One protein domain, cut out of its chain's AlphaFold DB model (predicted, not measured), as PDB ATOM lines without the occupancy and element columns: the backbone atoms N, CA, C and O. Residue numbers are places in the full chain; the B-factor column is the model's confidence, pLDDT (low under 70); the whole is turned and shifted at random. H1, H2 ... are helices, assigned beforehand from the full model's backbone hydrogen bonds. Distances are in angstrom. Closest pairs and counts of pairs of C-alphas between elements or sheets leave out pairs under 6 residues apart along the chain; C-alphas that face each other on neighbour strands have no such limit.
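What this domain is: This is residues 31 to 164 of the 638 residues of an uncharacterized protein of Armatimonadetes bacterium (UniProt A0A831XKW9). One long helix, H2, runs through the domain; H3 and H6 pack on its second half as a three-helix bundle, while H4 and the short H5 pack on its first half. H1 is set off from the other helices at the end of a long loop, residues 40 to 58, and residues 89 to 96 stick out beyond the far end of H2. The printed part has 134 residues with six named helices, H1 to H6 in order along the chain, and no named strand; the class is all helix. The whole is loose, with a radius of gyration of the C-alphas of 18.6 A, and only just elongated, spanning 59 by 30 by 26 A.

How they stand to each other: H1, residues 31 to 39, touches no helix. H2, residues 59 to 88, is the hub, touching four helices. With residues 80 to 87 alone it touches H3, residues 99 to 117, at a shallow tilt of 26 degrees, opposite ways; the closest C-alphas, of Ala 80 and Leu 109, are 6.8 A apart, and the two form a helical hairpin. With residues 63 to 70 alone H2 touches H4, residues 120 to 132, at a steep tilt of 48 degrees, the closest C-alphas being those of Ile 66 and Ala 130, 6.8 A. H3 and H4 meet only through their link. H5, residues 134 to 139, stands about perpendicular to H2, at 88 degrees, and touches it; the closest C-alphas, of Ala 63 and Glu 136, are 6.2 A apart. H6, residues 147 to 164, touches H2 at a shallow tilt of 20 degrees, the same way, closest at the C-alphas of Gln 81 and Leu 154, 6.6 A. H6 also touches H3, closest at the C-alphas of Val 113 and Glu 155, 7.2 A, and H4, closest at those of Val 123 and Leu 147, 7.4 A. H2, H3 and H6 form an up and down bundle, each running against the one before it. In all six helices every O i to N i+4 pair is within hydrogen-bond range.

Where its parts are: H1 begins at C-alpha 31, (-27.978, -10.897, 42.692). H2 is 42.6 A long, from C-alpha 59 at (-16.432, 7.551, 39.434). H3 measures 26.5 A, H4 18.4 A and H6 25.6 A, ending at C-alpha 164, (-48.369, 6.161, 4.927); H5 has six residues.

The domain as a whole: The C-alphas of Asn 54 and Thr 93, the two farthest apart, are 60.7 A apart. The printed part has no cut. The link from H1 to H2 is long. Mean pLDDT of the printed part is 72.9, and 47 residues are under 70, among them 84 to 106 and 154 to 164.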
ATOM      1  N   TYR A  31     -28.192  -9.831  43.673       84.94
ATOM      2  CA  TYR A  31     -27.978 -10.897  42.692       84.94
ATOM      3  C   TYR A  31     -28.748 -10.655  41.394       84.94
ATOM      4  O   TYR A  31     -28.177 -10.738  40.308       84.94
ATOM      5  N   GLN A  32     -30.038 -10.316  41.491       84.31
ATOM      6  CA  GLN A  32     -30.869 -10.101  40.305       84.31
ATOM      7  C   GLN A  32     -30.424  -8.876  39.498       84.31
ATOM      8  O   GLN A  32     -30.307  -8.983  38.276       84.31
ATOM      9  N   ALA A  33     -30.114  -7.765  40.171       82.75
ATOM     10  CA  ALA A  33     -29.678  -6.523  39.536       82.75
ATOM     11  C   ALA A  33     -28.318  -6.688  38.841       82.75
ATOM     12  O   ALA A  33     -28.194  -6.412  37.651       82.75
ATOM     13  N   ILE A  34     -27.319  -7.232  39.542       83.94
ATOM     14  CA  ILE A  34     -25.971  -7.475  39.005       83.94
ATOM     15  C   ILE A  34     -26.039  -8.431  37.814       83.94
ATOM     16  O   ILE A  34     -25.483  -8.164  36.748       83.94
ATOM     17  N   ARG A  35     -26.792  -9.528  37.951       83.88
ATOM     18  CA  ARG A  35     -26.981 -10.497  36.869       83.88
ATOM     19  C   ARG A  35     -27.689  -9.883  35.662       83.88
ATOM     20  O   ARG A  35     -27.467 -10.339  34.543       83.88
ATOM     21  N   GLN A  36     -28.592  -8.928  35.857       82.19
ATOM     22  CA  GLN A  36     -29.238  -8.225  34.752       82.19
ATOM     23  C   GLN A  36     -28.261  -7.269  34.060       82.19
ATOM     24  O   GLN A  36     -28.080  -7.381  32.853       82.19
ATOM     25  N   LEU A  37     -27.555  -6.429  34.819       82.50
ATOM     26  CA  LEU A  37     -26.593  -5.462  34.280       82.50
ATOM     27  C   LEU A  37     -25.436  -6.133  33.525       82.50
ATOM     28  O   LEU A  37     -25.022  -5.640  32.481       82.50
ATOM     29  N   ILE A  38     -24.957  -7.288  33.999       82.50
ATOM     30  CA  ILE A  38     -23.947  -8.087  33.285       82.50
ATOM     31  C   ILE A  38     -24.527  -8.714  32.015       82.50
ATOM     32  O   ILE A  38     -23.876  -8.709  30.974       82.50
ATOM     33  N   ARG A  39     -25.761  -9.239  32.066       81.12
ATOM     34  CA  ARG A  39     -26.432  -9.791  30.875       81.12
ATOM     35  C   ARG A  39     -26.657  -8.736  29.795       81.12
ATOM     36  O   ARG A  39     -26.586  -9.065  28.618       81.12
ATOM     37  N   GLU A  40     -26.918  -7.499  30.194       75.44
ATOM     38  CA  GLU A  40     -27.080  -6.355  29.294       75.44
ATOM     39  C   GLU A  40     -25.735  -5.729  28.870       75.44
ATOM     40  O   GLU A  40     -25.717  -4.802  28.062       75.44
ATOM     41  N   GLY A  41     -24.602  -6.246  29.373       80.19
ATOM     42  CA  GLY A  41     -23.248  -5.787  29.039       80.19
ATOM     43  C   GLY A  41     -22.852  -4.447  29.673       80.19
ATOM     44  O   GLY A  41     -21.812  -3.883  29.326       80.19
ATOM     45  N   LEU A  42     -23.667  -3.932  30.597       80.81
ATOM     46  CA  LEU A  42     -23.477  -2.638  31.258       80.81
ATOM     47  C   LEU A  42     -22.406  -2.692  32.349       80.81
ATOM     48  O   LEU A  42     -21.710  -1.706  32.578       80.81
ATOM     49  N   LEU A  43     -22.260  -3.851  32.991       83.81
ATOM     50  CA  LEU A  43     -21.227  -4.133  33.981       83.81
ATOM     51  C   LEU A  43     -20.481  -5.418  33.626       83.81
ATOM     52  O   LEU A  43     -21.038  -6.334  33.026       83.81
ATOM     53  N   GLU A  44     -19.231  -5.500  34.059       79.25
ATOM     54  CA  GLU A  44     -18.387  -6.688  33.948       79.25
ATOM     55  C   GLU A  44     -17.841  -7.040  35.329       79.25
ATOM     56  O   GLU A  44     -17.576  -6.155  36.142       79.25
ATOM     57  N   GLY A  45     -17.698  -8.336  35.607       75.00
ATOM     58  CA  GLY A  45     -16.951  -8.780  36.780       75.00
ATOM     59  C   GLY A  45     -15.457  -8.841  36.503       75.00
ATOM     60  O   GLY A  45     -14.984  -8.624  35.386       75.00
ATOM     61  N   TYR A  46     -14.711  -9.190  37.534       81.12
ATOM     62  CA  TYR A  46     -13.269  -9.320  37.473       81.12
ATOM     63  C   TYR A  46     -12.849 -10.645  36.803       81.12
ATOM     64  O   TYR A  46     -13.604 -11.625  36.810       81.12
ATOM     65  N   PRO A  47     -11.619 -10.726  36.251       78.56
ATOM     66  CA  PRO A  47     -11.104 -11.947  35.621       78.56
ATOM     67  C   PRO A  47     -11.076 -13.177  36.546       78.56
ATOM     68  O   PRO A  47     -11.088 -14.312  36.069       78.56
ATOM     69  N   ASP A  48     -11.068 -12.958  37.864       80.56
ATOM     70  CA  ASP A  48     -11.114 -13.981  38.915       80.56
ATOM     71  C   ASP A  48     -12.530 -14.543  39.182       80.56
ATOM     72  O   ASP A  48     -12.698 -15.402  40.047       80.56
ATOM     73  N   ARG A  49     -13.541 -14.122  38.403       79.62
ATOM     74  CA  ARG A  49     -14.967 -14.486  38.542       79.62
ATOM     75  C   ARG A  49     -15.642 -13.924  39.801       79.62
ATOM     76  O   ARG A  49     -16.622 -14.510  40.276       79.62
ATOM     77  N   THR A  50     -15.146 -12.798  40.312       83.19
ATOM     78  CA  THR A  50     -15.788 -12.012  41.379       83.19
ATOM     79  C   THR A  50     -16.443 -10.738  40.833       83.19
ATOM     80  O   THR A  50     -16.072 -10.254  39.762       83.19
ATOM     81  N   PHE A  51     -17.425 -10.182  41.547       83.00
ATOM     82  CA  PHE A  51     -18.031  -8.868  41.262       83.00
ATOM     83  C   PHE A  51     -17.654  -7.805  42.304       83.00
ATOM     84  O   PHE A  51     -17.642  -6.615  42.006       83.00
ATOM     85  N   ARG A  52     -17.327  -8.246  43.519       85.94
ATOM     86  CA  ARG A  52     -16.954  -7.464  44.700       85.94
ATOM     87  C   ARG A  52     -18.048  -6.480  45.133       85.94
ATOM     88  O   ARG A  52     -17.801  -5.282  45.225       85.94
ATOM     89  N   PRO A  53     -19.265  -6.963  45.461       79.69
ATOM     90  CA  PRO A  53     -20.438  -6.110  45.701       79.69
ATOM     91  C   PRO A  53     -20.315  -5.163  46.908       79.69
ATOM     92  O   PRO A  53     -21.110  -4.235  47.025       79.69
ATOM     93  N   ASN A  54     -19.353  -5.404  47.804       82.38
ATOM     94  CA  ASN A  54     -19.101  -4.585  48.993       82.38
ATOM     95  C   ASN A  54     -17.963  -3.565  48.799       82.38
ATOM     96  O   ASN A  54     -17.693  -2.788  49.714       82.38
ATOM     97  N   GLU A  55     -17.270  -3.571  47.654       84.06
ATOM     98  CA  GLU A  55     -16.241  -2.571  47.351       84.06
ATOM     99  C   GLU A  55     -16.869  -1.249  46.886       84.06
ATOM    100  O   GLU A  55     -17.934  -1.210  46.264       84.06
ATOM    101  N   THR A  56     -16.201  -0.134  47.185       82.31
ATOM    102  CA  THR A  56     -16.647   1.194  46.751       82.31
ATOM    103  C   THR A  56     -16.446   1.366  45.247       82.31
ATOM    104  O   THR A  56     -15.325   1.236  44.754       82.31
ATOM    105  N   VAL A  57     -17.508   1.739  44.531       82.88
ATOM    106  CA  VAL A  57     -17.457   2.028  43.091       82.88
ATOM    107  C   VAL A  57     -16.768   3.370  42.843       82.88
ATOM    108  O   VAL A  57     -17.151   4.397  43.403       82.88
ATOM    109  N   THR A  58     -15.760   3.381  41.972       87.75
ATOM    110  CA  THR A  58     -15.096   4.622  41.546       87.75
ATOM    111  C   THR A  58     -15.939   5.383  40.520       87.75
ATOM    112  O   THR A  58     -16.670   4.789  39.726       87.75
ATOM    113  N   ARG A  59     -15.780   6.714  40.461       84.56
ATOM    114  CA  ARG A  59     -16.432   7.551  39.434       84.56
ATOM    115  C   ARG A  59     -16.142   7.065  38.010       84.56
ATOM    116  O   ARG A  59     -17.043   7.063  37.184       84.56
ATOM    117  N   ALA A  60     -14.921   6.595  37.745       80.12
ATOM    118  CA  ALA A  60     -14.529   6.060  36.442       80.12
ATOM    119  C   ALA A  60     -15.267   4.756  36.088       80.12
ATOM    120  O   ALA A  60     -15.736   4.609  34.961       80.12
ATOM    121  N   GLN A  61     -15.419   3.834  37.047       81.19
ATOM    122  CA  GLN A  61     -16.197   2.602  36.853       81.19
ATOM    123  C   GLN A  61     -17.680   2.908  36.606       81.19
ATOM    124  O   GLN A  61     -18.306   2.290  35.748       81.19
ATOM    125  N   PHE A  62     -18.234   3.899  37.309       85.19
ATOM    126  CA  PHE A  62     -19.617   4.320  37.103       85.19
ATOM    127  C   PHE A  62     -19.821   5.027  35.752       85.19
ATOM    128  O   PHE A  62     -20.743   4.685  35.014       85.19
ATOM    129  N   ALA A  63     -18.916   5.932  35.367       83.94
ATOM    130  CA  ALA A  63     -18.923   6.576  34.053       83.94
ATOM    131  C   ALA A  63     -18.805   5.557  32.908       83.94
ATOM    132  O   ALA A  63     -19.447   5.715  31.876       83.94
ATOM    133  N   GLN A  64     -18.045   4.472  33.097       83.12
ATOM    134  CA  GLN A  64     -17.966   3.383  32.124       83.12
ATOM    135  C   GLN A  64     -19.300   2.629  31.970       83.12
ATOM    136  O   GLN A  64     -19.667   2.261  30.855       83.12
ATOM    137  N   ALA A  65     -20.047   2.425  33.057       84.06
ATOM    138  CA  ALA A  65     -21.387   1.845  32.989       84.06
ATOM    139  C   ALA A  65     -22.371   2.779  32.255       84.06
ATOM    140  O   ALA A  65     -23.134   2.320  31.404       84.06
ATOM    141  N   ILE A  66     -22.295   4.092  32.520       85.62
ATOM    142  CA  ILE A  66     -23.067   5.126  31.805       85.62
ATOM    143  C   ILE A  66     -22.726   5.118  30.310       85.62
ATOM    144  O   ILE A  66     -23.632   5.077  29.484       85.62
ATOM    145  N   ALA A  67     -21.438   5.093  29.954       83.06
ATOM    146  CA  ALA A  67     -20.964   5.038  28.571       83.06
ATOM    147  C   ALA A  67     -21.548   3.842  27.806       83.06
ATOM    148  O   ALA A  67     -22.051   3.994  26.693       83.06
ATOM    149  N   ARG A  68     -21.529   2.654  28.421       84.56
ATOM    150  CA  ARG A  68     -22.083   1.424  27.832       84.56
ATOM    151  C   ARG A  68     -23.600   1.501  27.674       84.56
ATOM    152  O   ARG A  68     -24.121   1.095  26.638       84.56
ATOM    153  N   ALA A  69     -24.302   2.043  28.669       83.62
ATOM    154  CA  ALA A  69     -25.749   2.246  28.599       83.62
ATOM    155  C   ALA A  69     -26.125   3.229  27.483       83.62
ATOM    156  O   ALA A  69     -27.032   2.953  26.697       83.62
ATOM    157  N   TYR A  70     -25.376   4.326  27.377       82.44
ATOM    158  CA  TYR A  70     -25.544   5.345  26.349       82.44
ATOM    159  C   TYR A  70     -25.339   4.755  24.949       82.44
ATOM    160  O   TYR A  70     -26.237   4.823  24.118       82.44
ATOM    161  N   GLN A  71     -24.222   4.062  24.713       82.38
ATOM    162  CA  GLN A  71     -23.939   3.411  23.428       82.38
ATOM    163  C   GLN A  71     -24.983   2.362  23.039       82.38
ATOM    164  O   GLN A  71     -25.353   2.274  21.869       82.38
ATOM    165  N   ASN A  72     -25.467   1.564  23.996       83.38
ATOM    166  CA  ASN A  72     -26.508   0.568  23.738       83.38
ATOM    167  C   ASN A  72     -27.799   1.242  23.251       83.38
ATOM    168  O   ASN A  72     -28.399   0.801  22.272       83.38
ATOM    169  N   LEU A  73     -28.192   2.339  23.900       78.94
ATOM    170  CA  LEU A  73     -29.378   3.103  23.536       78.94
ATOM    171  C   LEU A  73     -29.218   3.808  22.181       78.94
ATOM    172  O   LEU A  73     -30.094   3.656  21.331       78.94
ATOM    173  N   THR A  74     -28.091   4.482  21.931       78.94
ATOM    174  CA  THR A  74     -27.785   5.095  20.626       78.94
ATOM    175  C   THR A  74     -27.803   4.054  19.508       78.94
ATOM    176  O   THR A  74     -28.413   4.273  18.466       78.94
ATOM    177  N   ALA A  75     -27.217   2.872  19.726       80.81
ATOM    178  CA  ALA A  75     -27.225   1.794  18.739       80.81
ATOM    179  C   ALA A  75     -28.643   1.283  18.433       80.81
ATOM    180  O   ALA A  75     -28.948   0.978  17.280       80.81
ATOM    181  N   ARG A  76     -29.527   1.211  19.439       79.06
ATOM    182  CA  ARG A  76     -30.944   0.858  19.240       79.06
ATOM    183  C   ARG A  76     -31.689   1.926  18.445       79.06
ATOM    184  O   ARG A  76     -32.414   1.582  17.515       79.06
ATOM    185  N   ILE A  77     -31.489   3.202  18.776       74.44
ATOM    186  CA  ILE A  77     -32.085   4.331  18.046       74.44
ATOM    187  C   ILE A  77     -31.610   4.316  16.588       74.44
ATOM    188  O   ILE A  77     -32.438   4.344  15.680       74.44
ATOM    189  N   ALA A  78     -30.306   4.160  16.350       76.62
ATOM    190  CA  ALA A  78     -29.728   4.070  15.011       76.62
ATOM    191  C   ALA A  78     -30.247   2.853  14.222       76.62
ATOM    192  O   ALA A  78     -30.551   2.962  13.035       76.62
ATOM    193  N   ALA A  79     -30.410   1.691  14.863       77.88
ATOM    194  CA  ALA A  79     -30.980   0.507  14.218       77.88
ATOM    195  C   ALA A  79     -32.450   0.718  13.817       77.88
ATOM    196  O   ALA A  79     -32.849   0.360  12.703       77.88
ATOM    197  N   ALA A  80     -33.244   1.345  14.691       73.25
ATOM    198  CA  ALA A  80     -34.621   1.719  14.396       73.25
ATOM    199  C   ALA A  80     -34.692   2.748  13.252       73.25
ATOM    200  O   ALA A  80     -35.497   2.583  12.333       73.25
ATOM    201  N   GLN A  81     -33.803   3.748  13.248       73.50
ATOM    202  CA  GLN A  81     -33.664   4.729  12.167       73.50
ATOM    203  C   GLN A  81     -33.284   4.068  10.837       73.50
ATOM    204  O   GLN A  81     -33.931   4.325   9.827       73.50
ATOM    205  N   GLN A  82     -32.313   3.155  10.824       76.31
ATOM    206  CA  GLN A  82     -31.902   2.450   9.609       76.31
ATOM    207  C   GLN A  82     -33.029   1.561   9.057       76.31
ATOM    208  O   GLN A  82     -33.215   1.441   7.844       76.31
ATOM    209  N   ARG A  83     -33.803   0.909   9.933       74.38
ATOM    210  CA  ARG A  83     -34.960   0.095   9.528       74.38
ATOM    211  C   ARG A  83     -36.079   0.969   8.961       74.38
ATOM    212  O   ARG A  83     -36.651   0.629   7.928       74.38
ATOM    213  N   LEU A  84     -36.349   2.098   9.606       67.12
ATOM    214  CA  LEU A  84     -37.248   3.134   9.114       67.12
ATOM    215  C   LEU A  84     -36.801   3.649   7.736       67.12
ATOM    216  O   LEU A  84     -37.632   3.719   6.834       67.12
ATOM    217  N   GLU A  85     -35.509   3.915   7.541       68.69
ATOM    218  CA  GLU A  85     -34.936   4.350   6.262       68.69
ATOM    219  C   GLU A  85     -35.178   3.338   5.150       68.69
ATOM    220  O   GLU A  85     -35.696   3.701   4.097       68.69
ATOM    221  N   ARG A  86     -34.948   2.049   5.413       69.62
ATOM    222  CA  ARG A  86     -35.261   0.972   4.457       69.62
ATOM    223  C   ARG A  86     -36.743   0.927   4.073       69.62
ATOM    224  O   ARG A  86     -37.063   0.615   2.929       69.62
ATOM    225  N   LEU A  87     -37.648   1.231   5.006       64.06
ATOM    226  CA  LEU A  87     -39.089   1.293   4.737       64.06
ATOM    227  C   LEU A  87     -39.488   2.571   3.984       64.06
ATOM    228  O   LEU A  87     -40.479   2.566   3.250       64.06
ATOM    229  N   THR A  88     -38.735   3.662   4.142       60.06
ATOM    230  CA  THR A  88     -38.975   4.922   3.427       60.06
ATOM    231  C   THR A  88     -38.345   4.975   2.035       60.06
ATOM    232  O   THR A  88     -38.985   5.522   1.135       60.06
ATOM    233  N   GLU A  89     -37.151   4.402   1.855       55.88
ATOM    234  CA  GLU A  89     -36.281   4.507   0.669       55.88
ATOM    235  C   GLU A  89     -36.399   3.339  -0.319       55.88
ATOM    236  O   GLU A  89     -35.589   3.263  -1.241       55.88
ATOM    237  N   ALA A  90     -37.372   2.429  -0.160       49.22
ATOM    238  CA  ALA A  90     -37.564   1.304  -1.082       49.22
ATOM    239  C   ALA A  90     -37.409   1.775  -2.551       49.22
ATOM    240  O   ALA A  90     -38.205   2.609  -3.003       49.22
ATOM    241  N   PRO A  91     -36.362   1.319  -3.273       38.81
ATOM    242  CA  PRO A  91     -36.053   1.828  -4.599       38.81
ATOM    243  C   PRO A  91     -37.234   1.620  -5.541       38.81
ATOM    244  O   PRO A  91     -37.871   0.570  -5.515       38.81
ATOM    245  N   ILE A  92     -37.447   2.571  -6.453       39.47
ATOM    246  CA  ILE A  92     -38.420   2.478  -7.562       39.47
ATOM    247  C   ILE A  92     -38.176   1.203  -8.414       39.47
ATOM    248  O   ILE A  92     -39.047   0.751  -9.146       39.47
ATOM    249  N   THR A  93     -36.989   0.597  -8.301       35.84
ATOM    250  CA  THR A  93     -36.563  -0.625  -8.991       35.84
ATOM    251  C   THR A  93     -36.877  -1.934  -8.261       35.84
ATOM    252  O   THR A  93     -36.663  -2.994  -8.849       35.84
ATOM    253  N   GLN A  94     -37.378  -1.915  -7.020       38.56
ATOM    254  CA  GLN A  94     -37.849  -3.135  -6.358       38.56
ATOM    255  C   GLN A  94     -39.369  -3.270  -6.529       38.56
ATOM    256  O   GLN A  94     -40.088  -2.293  -6.307       38.56
ATOM    257  N   PRO A  95     -39.886  -4.459  -6.914       39.16
ATOM    258  CA  PRO A  95     -41.321  -4.716  -6.856       39.16
ATOM    259  C   PRO A  95     -41.811  -4.374  -5.450       39.16
ATOM    260  O   PRO A  95     -41.086  -4.635  -4.483       39.16
ATOM    261  N   ALA A  96     -42.989  -3.748  -5.350       42.16
ATOM    262  CA  ALA A  96     -43.493  -3.236  -4.082       42.16
ATOM    263  C   ALA A  96     -43.322  -4.321  -3.008       42.16
ATOM    264  O   ALA A  96     -43.681  -5.480  -3.266       42.16
ATOM    265  N   PRO A  97     -42.719  -3.999  -1.850       47.84
ATOM    266  CA  PRO A  97     -42.483  -5.000  -0.828       47.84
ATOM    267  C   PRO A  97     -43.810  -5.692  -0.506       47.84
ATOM    268  O   PRO A  97     -44.859  -5.045  -0.437       47.84
ATOM    269  N   GLN A  98     -43.773  -7.025  -0.411       53.41
ATOM    270  CA  GLN A  98     -44.973  -7.831  -0.200       53.41
ATOM    271  C   GLN A  98     -45.774  -7.252   0.981       53.41
ATOM    272  O   GLN A  98     -45.173  -6.994   2.029       53.41
ATOM    273  N   PRO A  99     -47.104  -7.058   0.848       53.56
ATOM    274  CA  PRO A  99     -47.922  -6.381   1.856       53.56
ATOM    275  C   PRO A  99     -47.746  -6.931   3.275       53.56
ATOM    276  O   PRO A  99     -47.827  -6.174   4.239       53.56
ATOM    277  N   ASP A 100     -47.476  -8.230   3.404       56.16
ATOM    278  CA  ASP A 100     -47.301  -8.898   4.693       56.16
ATOM    279  C   ASP A 100     -45.912  -8.647   5.300       56.16
ATOM    280  O   ASP A 100     -45.813  -8.327   6.481       56.16
ATOM    281  N   ALA A 101     -44.850  -8.624   4.486       58.62
ATOM    282  CA  ALA A 101     -43.494  -8.318   4.949       58.62
ATOM    283  C   ALA A 101     -43.355  -6.864   5.435       58.62
ATOM    284  O   ALA A 101     -42.694  -6.597   6.438       58.62
ATOM    285  N   THR A 102     -44.012  -5.911   4.762       59.62
ATOM    286  CA  THR A 102     -44.044  -4.507   5.207       59.62
ATOM    287  C   THR A 102     -44.865  -4.333   6.483       59.62
ATOM    288  O   THR A 102     -44.472  -3.561   7.354       59.62
ATOM    289  N   ARG A 103     -45.979  -5.065   6.635       62.59
ATOM    290  CA  ARG A 103     -46.783  -5.063   7.871       62.59
ATOM    291  C   ARG A 103     -46.018  -5.642   9.051       62.59
ATOM    292  O   ARG A 103     -46.083  -5.078  10.139       62.59
ATOM    293  N   ASP A 104     -45.288  -6.729   8.842       66.38
ATOM    294  CA  ASP A 104     -44.477  -7.346   9.888       66.38
ATOM    295  C   ASP A 104     -43.298  -6.449  10.278       66.38
ATOM    296  O   ASP A 104     -43.034  -6.263  11.465       66.38
ATOM    297  N   ALA A 105     -42.656  -5.800   9.302       67.69
ATOM    298  CA  ALA A 105     -41.624  -4.801   9.565       67.69
ATOM    299  C   ALA A 105     -42.171  -3.579  10.326       67.69
ATOM    300  O   ALA A 105     -41.515  -3.093  11.247       67.69
ATOM    301  N   LEU A 106     -43.383  -3.112   9.994       67.62
ATOM    302  CA  LEU A 106     -44.059  -2.028  10.713       67.62
ATOM    303  C   LEU A 106     -44.386  -2.441  12.155       67.62
ATOM    304  O   LEU A 106     -44.114  -1.682  13.076       67.62
ATOM    305  N   ARG A 107     -44.906  -3.655  12.372       70.06
ATOM    306  CA  ARG A 107     -45.192  -4.193  13.715       70.06
ATOM    307  C   ARG A 107     -43.939  -4.327  14.573       70.06
ATOM    308  O   ARG A 107     -43.980  -4.026  15.761       70.06
ATOM    309  N   GLN A 108     -42.830  -4.771  13.988       73.19
ATOM    310  CA  GLN A 108     -41.547  -4.838  14.691       73.19
ATOM    311  C   GLN A 108     -41.053  -3.441  15.070       73.19
ATOM    312  O   GLN A 108     -40.677  -3.226  16.218       73.19
ATOM    313  N   LEU A 109     -41.130  -2.480  14.143       75.44
ATOM    314  CA  LEU A 109     -40.778  -1.085  14.412       75.44
ATOM    315  C   LEU A 109     -41.677  -0.478  15.505       75.44
ATOM    316  O   LEU A 109     -41.186   0.224  16.379       75.44
ATOM    317  N   GLN A 110     -42.971  -0.808  15.513       68.44
ATOM    318  CA  GLN A 110     -43.917  -0.408  16.561       68.44
ATOM    319  C   GLN A 110     -43.531  -0.955  17.934       68.44
ATOM    320  O   GLN A 110     -43.516  -0.214  18.911       68.44
ATOM    321  N   GLN A 111     -43.205  -2.246  18.017       76.81
ATOM    322  CA  GLN A 111     -42.766  -2.868  19.267       76.81
ATOM    323  C   GLN A 111     -41.457  -2.253  19.772       76.81
ATOM    324  O   GLN A 111     -41.304  -2.048  20.973       76.81
ATOM    325  N   GLU A 112     -40.538  -1.930  18.864       72.00
ATOM    326  CA  GLU A 112     -39.247  -1.316  19.174       72.00
ATOM    327  C   GLU A 112     -39.417   0.124  19.685       72.00
ATOM    328  O   GLU A 112     -38.854   0.485  20.718       72.00
ATOM    329  N   VAL A 113     -40.281   0.919  19.046       71.75
ATOM    330  CA  VAL A 113     -40.623   2.277  19.498       71.75
ATOM    331  C   VAL A 113     -41.391   2.255  20.819       71.75
ATOM    332  O   VAL A 113     -41.087   3.043  21.707       71.75
ATOM    333  N   GLU A 114     -42.347   1.350  21.024       73.69
ATOM    334  CA  GLU A 114     -43.075   1.290  22.299       73.69
ATOM    335  C   GLU A 114     -42.169   0.802  23.448       73.69
ATOM    336  O   GLU A 114     -42.255   1.315  24.566       73.69
ATOM    337  N   ALA A 115     -41.233  -0.116  23.173       71.94
ATOM    338  CA  ALA A 115     -40.214  -0.529  24.138       71.94
ATOM    339  C   ALA A 115     -39.307   0.640  24.545       71.94
ATOM    340  O   ALA A 115     -39.034   0.825  25.730       71.94
ATOM    341  N   LEU A 116     -38.879   1.457  23.582       67.38
ATOM    342  CA  LEU A 116     -38.074   2.648  23.846       67.38
ATOM    343  C   LEU A 116     -38.894   3.768  24.526       67.38
ATOM    344  O   LEU A 116     -38.381   4.471  25.393       67.38
ATOM    345  N   ARG A 117     -40.200   3.878  24.248       65.31
ATOM    346  CA  ARG A 117     -41.114   4.800  24.944       65.31
ATOM    347  C   ARG A 117     -41.251   4.460  26.424       65.31
ATOM    348  O   ARG A 117     -41.256   5.360  27.264       65.31
ATOM    349  N   GLY A 118     -41.313   3.168  26.747       70.94
ATOM    350  CA  GLY A 118     -41.255   2.675  28.125       70.94
ATOM    351  C   GLY A 118     -39.948   3.030  28.846       70.94
ATOM    352  O   GLY A 118     -39.903   3.008  30.071       70.94
ATOM    353  N   MET A 119     -38.904   3.410  28.103       70.62
ATOM    354  CA  MET A 119     -37.602   3.816  28.634       70.62
ATOM    355  C   MET A 119     -37.450   5.335  28.772       70.62
ATOM    356  O   MET A 119     -36.381   5.776  29.175       70.62
ATOM    357  N   ARG A 120     -38.474   6.159  28.501       68.12
ATOM    358  CA  ARG A 120     -38.352   7.634  28.503       68.12
ATOM    359  C   ARG A 120     -37.766   8.205  29.799       68.12
ATOM    360  O   ARG A 120     -36.833   8.998  29.746       68.12
ATOM    361  N   GLU A 121     -38.248   7.754  30.956       73.25
ATOM    362  CA  GLU A 121     -37.697   8.177  32.256       73.25
ATOM    363  C   GLU A 121     -36.236   7.735  32.443       73.25
ATOM    364  O   GLU A 121     -35.442   8.429  33.084       73.25
ATOM    365  N   ALA A 122     -35.864   6.593  31.858       73.94
ATOM    366  CA  ALA A 122     -34.494   6.102  31.859       73.94
ATOM    367  C   ALA A 122     -33.601   6.915  30.911       73.94
ATOM    368  O   ALA A 122     -32.467   7.188  31.286       73.94
ATOM    369  N   VAL A 123     -34.101   7.364  29.753       73.56
ATOM    370  CA  VAL A 123     -33.382   8.278  28.845       73.56
ATOM    371  C   VAL A 123     -33.129   9.618  29.532       73.56
ATOM    372  O   VAL A 123     -31.986  10.061  29.590       73.56
ATOM    373  N   ASP A 124     -34.149  10.209  30.161       75.00
ATOM    374  CA  ASP A 124     -34.013  11.470  30.905       75.00
ATOM    375  C   ASP A 124     -33.024  11.338  32.077       75.00
ATOM    376  O   ASP A 124     -32.273  12.258  32.413       75.00
ATOM    377  N   THR A 125     -33.013  10.181  32.736       81.62
ATOM    378  CA  THR A 125     -32.074   9.895  33.826       81.62
ATOM    379  C   THR A 125     -30.662   9.677  33.300       81.62
ATOM    380  O   THR A 125     -29.723  10.259  33.834       81.62
ATOM    381  N   LEU A 126     -30.504   8.905  32.227       82.12
ATOM    382  CA  LEU A 126     -29.216   8.633  31.604       82.12
ATOM    383  C   LEU A 126     -28.592   9.902  31.028       82.12
ATOM    384  O   LEU A 126     -27.390  10.087  31.159       82.12
ATOM    385  N   GLN A 127     -29.390  10.801  30.457       80.50
ATOM    386  CA  GLN A 127     -28.901  12.059  29.905       80.50
ATOM    387  C   GLN A 127     -28.465  13.037  30.999       80.50
ATOM    388  O   GLN A 127     -27.412  13.657  30.876       80.50
ATOM    389  N   ARG A 128     -29.197  13.104  32.121       82.75
ATOM    390  CA  ARG A 128     -28.740  13.837  33.315       82.75
ATOM    391  C   ARG A 128     -27.431  13.269  33.865       82.75
ATOM    392  O   ARG A 128     -26.518  14.029  34.167       82.75
ATOM    393  N   LEU A 129     -27.318  11.942  33.947       84.94
ATOM    394  CA  LEU A 129     -26.090  11.276  34.386       84.94
ATOM    395  C   LEU A 129     -24.934  11.502  33.399       84.94
ATOM    396  O   LEU A 129     -23.809  11.746  33.817       84.94
ATOM    397  N   ALA A 130     -25.190  11.478  32.092       81.62
ATOM    398  CA  ALA A 130     -24.177  11.748  31.076       81.62
ATOM    399  C   ALA A 130     -23.668  13.197  31.137       81.62
ATOM    400  O   ALA A 130     -22.481  13.432  30.933       81.62
ATOM    401  N   GLN A 131     -24.536  14.155  31.478       81.62
ATOM    402  CA  GLN A 131     -24.144  15.544  31.739       81.62
ATOM    403  C   GLN A 131     -23.305  15.669  33.019       81.62
ATOM    404  O   GLN A 131     -22.304  16.379  33.038       81.62
ATOM    405  N   GLU A 132     -23.674  14.960  34.087       86.62
ATOM    406  CA  GLU A 132     -22.937  14.988  35.356       86.62
ATOM    407  C   GLU A 132     -21.532  14.358  35.250       86.62
ATOM    408  O   GLU A 132     -20.593  14.822  35.899       86.62
ATOM    409  N   PHE A 133     -21.375  13.323  34.417       88.06
ATOM    410  CA  PHE A 133     -20.119  12.586  34.198       88.06
ATOM    411  C   PHE A 133     -19.425  12.943  32.871       88.06
ATOM    412  O   PHE A 133     -18.570  12.200  32.382       88.06
ATOM    413  N   GLU A 134     -19.769  14.087  32.272       83.25
ATOM    414  CA  GLU A 134     -19.196  14.547  31.003       83.25
ATOM    415  C   GLU A 134     -17.647  14.565  30.986       83.25
ATOM    416  O   GLU A 134     -17.064  14.116  29.990       83.25
ATOM    417  N   PRO A 135     -16.940  15.014  32.050       83.44
ATOM    418  CA  PRO A 135     -15.477  15.008  32.069       83.44
ATOM    419  C   PRO A 135     -14.882  13.605  31.887       83.44
ATOM    420  O   PRO A 135     -13.914  13.431  31.144       83.44
ATOM    421  N   GLU A 136     -15.464  12.598  32.538       88.06
ATOM    422  CA  GLU A 136     -15.035  11.203  32.467       88.06
ATOM    423  C   GLU A 136     -15.402  10.555  31.122       88.06
ATOM    424  O   GLU A 136     -14.606   9.801  30.558       88.06
ATOM    425  N   LEU A 137     -16.567  10.886  30.561       82.31
ATOM    426  CA  LEU A 137     -17.006  10.384  29.253       82.31
ATOM    427  C   LEU A 137     -16.145  10.930  28.103       82.31
ATOM    428  O   LEU A 137     -15.783  10.186  27.186       82.31
ATOM    429  N   ARG A 138     -15.713  12.197  28.185       80.50
ATOM    430  CA  ARG A 138     -14.787  12.801  27.211       80.50
ATOM    431  C   ARG A 138     -13.418  12.118  27.199       80.50
ATOM    432  O   ARG A 138     -12.831  11.960  26.129       80.50
ATOM    433  N   GLN A 139     -12.920  11.655  28.350       82.56
ATOM    434  CA  GLN A 139     -11.675  10.869  28.415       82.56
ATOM    435  C   GLN A 139     -11.796   9.528  27.679       82.56
ATOM    436  O   GLN A 139     -10.815   9.035  27.123       82.56
ATOM    437  N   GLN A 140     -13.008   8.975  27.612       74.25
ATOM    438  CA  GLN A 140     -13.328   7.772  26.842       74.25
ATOM    439  C   GLN A 140     -13.656   8.066  25.366       74.25
ATOM    440  O   GLN A 140     -14.038   7.154  24.636       74.25
ATOM    441  N   LYS A 141     -13.469   9.315  24.905       77.94
ATOM    442  CA  LYS A 141     -13.785   9.795  23.545       77.94
ATOM    443  C   LYS A 141     -15.257   9.623  23.153       77.94
ATOM    444  O   LYS A 141     -15.565   9.494  21.970       77.94
ATOM    445  N   LEU A 142     -16.156   9.606  24.133       75.06
ATOM    446  CA  LEU A 142     -17.586   9.464  23.899       75.06
ATOM    447  C   LEU A 142     -18.216  10.854  23.758       75.06
ATOM    448  O   LEU A 142     -18.031  11.709  24.624       75.06
ATOM    449  N   VAL A 143     -18.920  11.085  22.648       71.00
ATOM    450  CA  VAL A 143     -19.671  12.323  22.403       71.00
ATOM    451  C   VAL A 143     -21.093  12.112  22.906       71.00
ATOM    452  O   VAL A 143     -21.758  11.162  22.500       71.00
ATOM    453  N   VAL A 144     -21.532  12.968  23.828       68.25
ATOM    454  CA  VAL A 144     -22.906  12.964  24.337       68.25
ATOM    455  C   VAL A 144     -23.733  13.857  23.416       68.25
ATOM    456  O   VAL A 144     -23.630  15.080  23.466       68.25
ATOM    457  N   GLU A 145     -24.485  13.224  22.530       67.94
ATOM    458  CA  GLU A 145     -25.487  13.842  21.660       67.94
ATOM    459  C   GLU A 145     -26.822  14.009  22.409       67.94
ATOM    460  O   GLU A 145     -27.028  13.455  23.495       67.94
ATOM    461  N   ASP A 146     -27.745  14.801  21.859       69.31
ATOM    462  CA  ASP A 146     -29.060  14.967  22.476       69.31
ATOM    463  C   ASP A 146     -29.991  13.801  22.103       69.31
ATOM    464  O   ASP A 146     -30.745  13.854  21.131       69.31
ATOM    465  N   LEU A 147     -29.944  12.727  22.901       64.19
ATOM    466  CA  LEU A 147     -30.790  11.541  22.709       64.19
ATOM    467  C   LEU A 147     -32.287  11.873  22.712       64.19
ATOM    468  O   LEU A 147     -33.077  11.138  22.115       64.19
ATOM    469  N   ARG A 148     -32.695  12.958  23.381       63.75
ATOM    470  CA  ARG A 148     -34.091  13.399  23.415       63.75
ATOM    471  C   ARG A 148     -34.556  13.858  22.036       63.75
ATOM    472  O   ARG A 148     -35.661  13.494  21.629       63.75
ATOM    473  N   ASP A 149     -33.734  14.622  21.331       65.94
ATOM    474  CA  ASP A 149     -34.077  15.162  20.014       65.94
ATOM    475  C   ASP A 149     -34.095  14.055  18.952       65.94
ATOM    476  O   ASP A 149     -35.026  13.964  18.145       65.94
ATOM    477  N   GLU A 150     -33.126  13.136  18.999       68.19
ATOM    478  CA  GLU A 150     -33.098  11.962  18.120       68.19
ATOM    479  C   GLU A 150     -34.307  11.048  18.333       68.19
ATOM    480  O   GLU A 150     -34.910  10.555  17.372       68.19
ATOM    481  N   TRP A 151     -34.685  10.852  19.597       64.94
ATOM    482  CA  TRP A 151     -35.858  10.086  19.994       64.94
ATOM    483  C   TRP A 151     -37.153  10.700  19.456       64.94
ATOM    484  O   TRP A 151     -37.966  10.009  18.835       64.94
ATOM    485  N   GLN A 152     -37.344  12.006  19.662       65.12
ATOM    486  CA  GLN A 152     -38.525  12.722  19.176       65.12
ATOM    487  C   GLN A 152     -38.626  12.663  17.648       65.12
ATOM    488  O   GLN A 152     -39.691  12.349  17.113       65.12
ATOM    489  N   SER A 153     -37.506  12.860  16.950       70.94
ATOM    490  CA  SER A 153     -37.420  12.727  15.491       70.94
ATOM    491  C   SER A 153     -37.804  11.322  15.008       70.94
ATOM    492  O   SER A 153     -38.584  11.170  14.061       70.94
ATOM    493  N   LEU A 154     -37.312  10.271  15.674       67.50
ATOM    494  CA  LEU A 154     -37.660   8.889  15.347       67.50
ATOM    495  C   LEU A 154     -39.162   8.625  15.530       67.50
ATOM    496  O   LEU A 154     -39.790   8.067  14.626       67.50
ATOM    497  N   GLU A 155     -39.757   9.053  16.649       64.31
ATOM    498  CA  GLU A 155     -41.198   8.912  16.886       64.31
ATOM    499  C   GLU A 155     -42.027   9.591  15.785       64.31
ATOM    500  O   GLU A 155     -42.991   9.009  15.278       64.31
ATOM    501  N   GLU A 156     -41.670  10.816  15.402       65.75
ATOM    502  CA  GLU A 156     -42.383  11.561  14.362       65.75
ATOM    503  C   GLU A 156     -42.307  10.862  13.002       65.75
ATOM    504  O   GLU A 156     -43.328  10.712  12.319       65.75
ATOM    505  N   ARG A 157     -41.119  10.376  12.622       65.50
ATOM    506  CA  ARG A 157     -40.913   9.668  11.352       65.50
ATOM    507  C   ARG A 157     -41.638   8.323  11.317       65.50
ATOM    508  O   ARG A 157     -42.243   7.994  10.296       65.50
ATOM    509  N   VAL A 158     -41.625   7.560  12.412       63.72
ATOM    510  CA  VAL A 158     -42.363   6.288  12.514       63.72
ATOM    511  C   VAL A 158     -43.856   6.540  12.346       63.72
ATOM    512  O   VAL A 158     -44.493   5.884  11.529       63.72
ATOM    513  N   ARG A 159     -44.413   7.556  13.010       65.06
ATOM    514  CA  ARG A 159     -45.831   7.918  12.845       65.06
ATOM    515  C   ARG A 159     -46.165   8.387  11.433       65.06
ATOM    516  O   ARG A 159     -47.262   8.132  10.935       65.06
ATOM    517  N   ALA A 160     -45.256   9.106  10.775       62.12
ATOM    518  CA  ALA A 160     -45.427   9.476   9.371       62.12
ATOM    519  C   ALA A 160     -45.470   8.227   8.471       62.12
ATOM    520  O   ALA A 160     -46.283   8.153   7.546       62.12
ATOM    521  N   LEU A 161     -44.647   7.224   8.779       61.19
ATOM    522  CA  LEU A 161     -44.626   5.938   8.090       61.19
ATOM    523  C   LEU A 161     -45.896   5.110   8.355       61.19
ATOM    524  O   LEU A 161     -46.475   4.559   7.421       61.19
ATOM    525  N   GLU A 162     -46.380   5.071   9.595       60.41
ATOM    526  CA  GLU A 162     -47.649   4.430   9.957       60.41
ATOM    527  C   GLU A 162     -48.813   5.042   9.187       60.41
ATOM    528  O   GLU A 162     -49.586   4.315   8.571       60.41
ATOM    529  N   ARG A 163     -48.893   6.375   9.125       62.22
ATOM    530  CA  ARG A 163     -49.917   7.073   8.335       62.22
ATOM    531  C   ARG A 163     -49.806   6.788   6.837       62.22
ATOM    532  O   ARG A 163     -50.818   6.752   6.142       62.22
ATOM    533  N   ARG A 164     -48.594   6.552   6.327       56.47
ATOM    534  CA  ARG A 164     -48.369   6.161   4.927       56.47
ATOM    535  C   ARG A 164     -48.917   4.763   4.624       56.47
ATOM    536  O   ARG A 164     -49.501   4.576   3.557       56.47
TER     537      ARG A 164